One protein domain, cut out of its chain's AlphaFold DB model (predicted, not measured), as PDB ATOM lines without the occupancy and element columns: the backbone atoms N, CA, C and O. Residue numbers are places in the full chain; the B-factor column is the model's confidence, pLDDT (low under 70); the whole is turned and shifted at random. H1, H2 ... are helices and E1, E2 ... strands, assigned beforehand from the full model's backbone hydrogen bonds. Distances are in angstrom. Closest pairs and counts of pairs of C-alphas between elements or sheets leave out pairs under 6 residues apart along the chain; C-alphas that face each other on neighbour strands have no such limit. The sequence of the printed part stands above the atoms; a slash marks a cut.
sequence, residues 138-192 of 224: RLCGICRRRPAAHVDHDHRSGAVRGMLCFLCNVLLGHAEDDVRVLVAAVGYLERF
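Overview. This is residues 138 to 192 of the 224 residues of the protein "Recombination endonuclease VII" of Actinocorallia herbida (UniProt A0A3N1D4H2). A small hairpin of two strands, E1 and E2, stands at one end of a flat outline, with H1 next to E1; H2 turns away from H1 at a corner, and its residues 186 to 191 stick out with Phe 192. The 55 printed residues hold E1, E2, H1 and H2 in that order, with an antiparallel sheet, E1 - E2, in a mixed class of helices and strands. The whole is only just compact, close to loose, with a radius of gyration of the C-alphas of 12.1 A and spans of 34 by 27 by 12 A.

Along the chain. Find C-alpha 150 at (170.369, 149.723, 175.968), where E1, residues 150 to 153, begins and runs 9.5 A. E2, residues 160 to 164, runs 11.2 A. H1, residues 166 to 174, runs 12.3 A. H2, residues 179 to 191, runs 18.4 A to C-alpha 191 at (162.591, 121.392, 163.224).

Arrangement. Hairpin E1 and E2 is antiparallel at 149 degrees; look for N 152 and O 162, 2.8 A apart. The closest C-alphas of E1 and H1, His 150 and Phe 166, are 6.5 A apart. H1 and H2 are near each other, with 6 pairs of C-alphas within 10 A. H2 is apart from E1 and E2. In H1 and H2 every O i to N i+4 pair is within hydrogen-bond range.

Size, cuts and confidence. The C-alphas farthest apart, Gly 158 and Phe 192, are 35.7 A apart. The printed part has no cut, no link is long, and no printed residue is under 70 in pLDDT.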
ATOM      1  N   ARG A 138     172.148 154.147 164.701       97.44
ATOM      2  CA  ARG A 138     171.147 154.245 165.777       97.44
ATOM      3  C   ARG A 138     170.201 153.036 165.876       97.44
ATOM      4  O   ARG A 138     169.198 153.091 166.588       97.44
ATOM      5  N   LEU A 139     170.530 151.925 165.218       97.81
ATOM      6  CA  LEU A 139     169.742 150.692 165.199       97.81
ATOM      7  C   LEU A 139     170.359 149.618 166.099       97.81
ATOM      8  O   LEU A 139     171.564 149.602 166.339       97.81
ATOM      9  N   CYS A 140     169.524 148.706 166.596       97.94
ATOM     10  CA  CYS A 140     169.937 147.573 167.427       97.94
ATOM     11  C   CYS A 140     171.038 146.746 166.743       97.94
ATOM     12  O   CYS A 140     170.879 146.378 165.579       97.94
ATOM     13  N   GLY A 141     172.100 146.403 167.481       96.25
ATOM     14  CA  GLY A 141     173.231 145.612 166.984       96.25
ATOM     15  C   GLY A 141     172.853 144.208 166.505       96.25
ATOM     16  O   GLY A 141     173.484 143.697 165.590       96.25
ATOM     17  N   ILE A 142     171.777 143.630 167.052       96.19
ATOM     18  CA  ILE A 142     171.283 142.293 166.683       96.19
ATOM     19  C   ILE A 142     170.251 142.382 165.556       96.19
ATOM     20  O   ILE A 142     170.517 142.017 164.418       96.19
ATOM     21  N   CYS A 143     169.046 142.890 165.844       96.06
ATOM     22  CA  CYS A 143     167.948 142.804 164.872       96.06
ATOM     23  C   CYS A 143     168.017 143.838 163.743       96.06
ATOM     24  O   CYS A 143     167.260 143.705 162.784       96.06
ATOM     25  N   ARG A 144     168.816 144.908 163.899       96.06
ATOM     26  CA  ARG A 144     168.937 146.052 162.973       96.06
ATOM     27  C   ARG A 144     167.621 146.731 162.550       96.06
ATOM     28  O   ARG A 144     167.627 147.548 161.645       96.06
ATOM     29  N   ARG A 145     166.498 146.438 163.215       93.81
ATOM     30  CA  ARG A 145     165.158 146.956 162.869       93.81
ATOM     31  C   ARG A 145     164.629 148.000 163.845       93.81
ATOM     32  O   ARG A 145     163.888 148.893 163.464       93.81
ATOM     33  N   ARG A 146     164.981 147.869 165.125       95.69
ATOM     34  CA  ARG A 146     164.489 148.735 166.205       95.69
ATOM     35  C   ARG A 146     165.579 149.705 166.661       95.69
ATOM     36  O   ARG A 146     166.750 149.309 166.630       95.69
ATOM     37  N   PRO A 147     165.219 150.909 167.142       96.50
ATOM     38  CA  PRO A 147     166.175 151.829 167.743       96.50
ATOM     39  C   PRO A 147     166.956 151.162 168.875       96.50
ATOM     40  O   PRO A 147     166.385 150.434 169.695       96.50
ATOM     41  N   ALA A 148     168.265 151.394 168.906       96.50
ATOM     42  CA  ALA A 148     169.088 150.950 170.019       96.50
ATOM     43  C   ALA A 148     168.942 151.917 171.199       96.50
ATOM     44  O   ALA A 148     168.959 153.132 171.019       96.50
ATOM     45  N   ALA A 149     168.781 151.367 172.400       95.12
ATOM     46  CA  ALA A 149     168.508 152.145 173.608       95.12
ATOM     47  C   ALA A 149     169.216 151.612 174.864       95.12
ATOM     48  O   ALA A 149     169.261 152.314 175.867       95.12
ATOM     49  N   HIS A 150     169.755 150.391 174.821       95.69
ATOM     50  CA  HIS A 150     170.369 149.723 175.968       95.69
ATOM     51  C   HIS A 150     171.829 149.407 175.658       95.69
ATOM     52  O   HIS A 150     172.125 148.958 174.552       95.69
ATOM     53  N   VAL A 151     172.717 149.657 176.623       96.31
ATOM     54  CA  VAL A 151     174.118 149.228 176.561       96.31
ATOM     55  C   VAL A 151     174.158 147.745 176.902       96.31
ATOM     56  O   VAL A 151     173.814 147.351 178.017       96.31
ATOM     57  N   ASP A 152     174.561 146.938 175.934       95.56
ATOM     58  CA  ASP A 152     174.787 145.512 176.109       95.56
ATOM     59  C   ASP A 152     176.231 145.264 176.544       95.56
ATOM     60  O   ASP A 152     177.170 145.883 176.031       95.56
ATOM     61  N   HIS A 153     176.400 144.373 177.510       92.38
ATOM     62  CA  HIS A 153     177.684 144.057 178.115       92.38
ATOM     63  C   HIS A 153     177.731 142.576 178.460       92.38
ATOM     64  O   HIS A 153     176.714 141.967 178.773       92.38
ATOM     65  N   ASP A 154     178.922 142.003 178.388       87.44
ATOM     66  CA  ASP A 154     179.161 140.632 178.805       87.44
ATOM     67  C   ASP A 154     179.067 140.531 180.335       87.44
ATOM     68  O   ASP A 154     179.807 141.207 181.053       87.44
ATOM     69  N   HIS A 155     178.172 139.686 180.847       81.50
ATOM     70  CA  HIS A 155     177.929 139.578 182.288       81.50
ATOM     71  C   HIS A 155     179.089 138.940 183.079       81.50
ATOM     72  O   HIS A 155     179.089 139.000 184.308       81.50
ATOM     73  N   ARG A 156     180.094 138.350 182.409       84.06
ATOM     74  CA  ARG A 156     181.268 137.743 183.063       84.06
ATOM     75  C   ARG A 156     182.416 138.733 183.237       84.06
ATOM     76  O   ARG A 156     183.045 138.770 184.289       84.06
ATOM     77  N   SER A 157     182.708 139.511 182.201       86.69
ATOM     78  CA  SER A 157     183.830 140.456 182.148       86.69
ATOM     79  C   SER A 157     183.417 141.906 182.397       86.69
ATOM     80  O   SER A 157     184.268 142.745 182.687       86.69
ATOM     81  N   GLY A 158     182.129 142.227 182.253       85.00
ATOM     82  CA  GLY A 158     181.627 143.600 182.232       85.00
ATOM     83  C   GLY A 158     181.986 144.363 180.953       85.00
ATOM     84  O   GLY A 158     181.687 145.554 180.853       85.00
ATOM     85  N   ALA A 159     182.625 143.711 179.974       90.25
ATOM     86  CA  ALA A 159     183.025 144.350 178.730       90.25
ATOM     87  C   ALA A 159     181.792 144.736 177.905       90.25
ATOM     88  O   ALA A 159     180.913 143.916 177.634       90.25
ATOM     89  N   VAL A 160     181.738 145.997 177.482       95.69
ATOM     90  CA  VAL A 160     180.662 146.508 176.631       95.69
ATOM     91  C   VAL A 160     180.765 145.884 175.239       95.69
ATOM     92  O   VAL A 160     181.819 145.941 174.607       95.69
ATOM     93  N   ARG A 161     179.655 145.326 174.748       95.06
ATOM     94  CA  ARG A 161     179.555 144.703 173.421       95.06
ATOM     95  C   ARG A 161     178.999 145.679 172.384       95.06
ATOM     96  O   ARG A 161     179.597 145.879 171.332       95.06
ATOM     97  N   GLY A 162     177.864 146.315 172.672       95.81
ATOM     98  CA  GLY A 162     177.176 147.165 171.702       95.81
ATOM     99  C   GLY A 162     175.901 147.801 172.243       95.81
ATOM    100  O   GLY A 162     175.631 147.769 173.439       95.81
ATOM    101  N   MET A 163     175.103 148.389 171.350       97.94
ATOM    102  CA  MET A 163     173.803 148.969 171.697       97.94
ATOM    103  C   MET A 163     172.655 148.087 171.187       97.94
ATOM    104  O   MET A 163     172.553 147.799 169.993       97.94
ATOM    105  N   LEU A 164     171.724 147.703 172.055       97.94
ATOM    106  CA  LEU A 164     170.586 146.851 171.703       97.94
ATOM    107  C   LEU A 164     169.245 147.563 171.901       97.94
ATOM    108  O   LEU A 164     169.112 148.531 172.654       97.94
ATOM    109  N   CYS A 165     168.215 147.085 171.201       97.56
ATOM    110  CA  CYS A 165     166.837 147.402 171.575       97.56
ATOM    111  C   CYS A 165     166.426 146.560 172.790       97.56
ATOM    112  O   CYS A 165     166.988 145.488 173.017       97.56
ATOM    113  N   PHE A 166     165.403 147.014 173.517       96.38
ATOM    114  CA  PHE A 166     164.905 146.352 174.727       96.38
ATOM    115  C   PHE A 166     164.670 144.844 174.531       96.38
ATOM    116  O   PHE A 166     165.181 144.033 175.290       96.38
ATOM    117  N   LEU A 167     163.978 144.461 173.454       96.31
ATOM    118  CA  LEU A 167     163.605 143.065 173.207       96.31
ATOM    119  C   LEU A 167     164.807 142.155 172.930       96.31
ATOM    120  O   LEU A 167     164.827 141.022 173.389       96.31
ATOM    121  N   CYS A 168     165.813 142.639 172.196       96.69
ATOM    122  CA  CYS A 168     167.019 141.846 171.948       96.69
ATOM    123  C   CYS A 168     167.902 141.752 173.200       96.69
ATOM    124  O   CYS A 168     168.500 140.711 173.426       96.69
ATOM    125  N   ASN A 169     167.953 142.810 174.013       95.62
ATOM    126  CA  ASN A 169     168.678 142.791 175.282       95.62
ATOM    127  C   ASN A 169     168.058 141.788 176.267       95.62
ATOM    128  O   ASN A 169     168.762 140.999 176.882       95.62
ATOM    129  N   VAL A 170     166.725 141.786 176.378       93.56
ATOM    130  CA  VAL A 170     165.987 140.821 177.208       93.56
ATOM    131  C   VAL A 170     166.145 139.393 176.681       93.56
ATOM    132  O   VAL A 170     166.345 138.485 177.476       93.56
ATOM    133  N   LEU A 171     166.113 139.192 175.358       94.88
ATOM    134  CA  LEU A 171     166.375 137.886 174.742       94.88
ATOM    135  C   LEU A 171     167.739 137.320 175.164       94.88
ATOM    136  O   LEU A 171     167.799 136.167 175.576       94.88
ATOM    137  N   LEU A 172     168.809 138.122 175.083       93.25
ATOM    138  CA  LEU A 172     170.139 137.685 175.524       93.25
ATOM    139  C   LEU A 172     170.172 137.371 177.021       93.25
ATOM    140  O   LEU A 172     170.719 136.343 177.410       93.25
ATOM    141  N   GLY A 173     169.523 138.200 177.844       90.62
ATOM    142  CA  GLY A 173     169.397 137.948 179.279       90.62
ATOM    143  C   GLY A 173     168.661 136.642 179.599       90.62
ATOM    144  O   GLY A 173     169.096 135.904 180.473       90.62
ATOM    145  N   HIS A 174     167.588 136.313 178.872       92.12
ATOM    146  CA  HIS A 174     166.867 135.043 179.029       92.12
ATOM    147  C   HIS A 174     167.654 133.827 178.547       92.12
ATOM    148  O   HIS A 174     167.432 132.730 179.050       92.12
ATOM    149  N   ALA A 175     168.549 134.013 177.581       93.00
ATOM    150  CA  ALA A 175     169.495 132.985 177.176       93.00
ATOM    151  C   ALA A 175     170.727 132.923 178.095       93.00
ATOM    152  O   ALA A 175     171.609 132.114 177.834       93.00
ATOM    153  N   GLU A 176     170.811 133.776 179.127       90.69
ATOM    154  CA  GLU A 176     171.958 133.903 180.038       90.69
ATOM    155  C   GLU A 176     173.299 134.091 179.307       90.69
ATOM    156  O   GLU A 176     174.341 133.614 179.747       90.69
ATOM    157  N   ASP A 177     173.270 134.770 178.155       89.75
ATOM    158  CA  ASP A 177     174.406 134.882 177.232       89.75
ATOM    159  C   ASP A 177     174.990 133.527 176.751       89.75
ATOM    160  O   ASP A 177     176.090 133.487 176.193       89.75
ATOM    161  N   ASP A 178     174.262 132.414 176.904       91.88
ATOM    162  CA  ASP A 178     174.686 131.085 176.458       91.88
ATOM    163  C   ASP A 178     174.370 130.871 174.970       91.88
ATOM    164  O   ASP A 178     173.226 130.686 174.539       91.88
ATOM    165  N   VAL A 179     175.433 130.834 174.165       92.31
ATOM    166  CA  VAL A 179     175.365 130.576 172.720       92.31
ATOM    167  C   VAL A 179     174.670 129.247 172.410       92.31
ATOM    168  O   VAL A 179     173.955 129.155 171.413       92.31
ATOM    169  N   ARG A 180     174.814 128.226 173.261       96.12
ATOM    170  CA  ARG A 180     174.203 126.904 173.045       96.12
ATOM    171  C   ARG A 180     172.683 126.982 173.112       96.12
ATOM    172  O   ARG A 180     172.015 126.358 172.293       96.12
ATOM    173  N   VAL A 181     172.140 127.785 174.032       95.81
ATOM    174  CA  VAL A 181     170.692 128.018 174.150       95.81
ATOM    175  C   VAL A 181     170.167 128.726 172.903       95.81
ATOM    176  O   VAL A 181     169.152 128.319 172.340       95.81
ATOM    177  N   LEU A 182     170.887 129.741 172.419       94.94
ATOM    178  CA  LEU A 182     170.506 130.482 171.213       94.94
ATOM    179  C   LEU A 182     170.538 129.602 169.953       94.94
ATOM    180  O   LEU A 182     169.610 129.656 169.147       94.94
ATOM    181  N   VAL A 183     171.559 128.756 169.798       95.50
ATOM    182  CA  VAL A 183     171.659 127.803 168.678       95.50
ATOM    183  C   VAL A 183     170.567 126.733 168.763       95.50
ATOM    184  O   VAL A 183     169.919 126.439 167.758       95.50
ATOM    185  N   ALA A 184     170.295 126.192 169.953       95.50
ATOM    186  CA  ALA A 184     169.212 125.231 170.152       95.50
ATOM    187  C   ALA A 184     167.838 125.832 169.808       95.50
ATOM    188  O   ALA A 184     167.004 125.150 169.210       95.50
ATOM    189  N   ALA A 185     167.613 127.113 170.120       94.19
ATOM    190  CA  ALA A 185     166.389 127.819 169.750       94.19
ATOM    191  C   ALA A 185     166.214 127.929 168.223       94.19
ATOM    192  O   ALA A 185     165.103 127.736 167.730       94.19
ATOM    193  N   VAL A 186     167.293 128.175 167.468       93.75
ATOM    194  CA  VAL A 186     167.258 128.143 165.992       93.75
ATOM    195  C   VAL A 186     166.865 126.749 165.504       93.75
ATOM    196  O   VAL A 186     165.880 126.616 164.780       93.75
ATOM    197  N   GLY A 187     167.551 125.704 165.982       93.94
ATOM    198  CA  GLY A 187     167.257 124.323 165.588       93.94
ATOM    199  C   GLY A 187     165.836 123.871 165.949       93.94
ATOM    200  O   GLY A 187     165.230 123.089 165.217       93.94
ATOM    201  N   TYR A 188     165.269 124.382 167.044       93.69
ATOM    202  CA  TYR A 188     163.873 124.143 167.411       93.69
ATOM    203  C   TYR A 188     162.899 124.766 166.399       93.69
ATOM    204  O   TYR A 188     161.993 124.080 165.929       93.69
ATOM    205  N   LEU A 189     163.097 126.038 166.032       91.00
ATOM    206  CA  LEU A 189     162.244 126.741 165.064       91.00
ATOM    207  C   LEU A 189     162.294 126.105 163.669       91.00
ATOM    208  O   LEU A 189     161.280 126.064 162.977       91.00
ATOM    209  N   GLU A 190     163.460 125.598 163.268       89.75
ATOM    210  CA  GLU A 190     163.643 124.896 161.995       89.75
ATOM    211  C   GLU A 190     162.993 123.508 161.999       89.75
ATOM    212  O   GLU A 190     162.350 123.120 161.024       89.75
ATOM    213  N   ARG A 191     163.133 122.755 163.099       92.25
ATOM    214  CA  ARG A 191     162.591 121.392 163.224       92.25
ATOM    215  C   ARG A 191     161.073 121.367 163.389       92.25
ATOM    216  O   ARG A 191     160.438 120.404 162.963       92.25
ATOM    217  N   PHE A 192     160.499 122.389 164.016       89.12
ATOM    218  CA  PHE A 192     159.075 122.449 164.343       89.12
ATOM    219  C   PHE A 192     158.412 123.682 163.706       89.12
ATOM    220  O   PHE A 192     158.038 124.619 164.420       89.12
TER     221      PHE A 192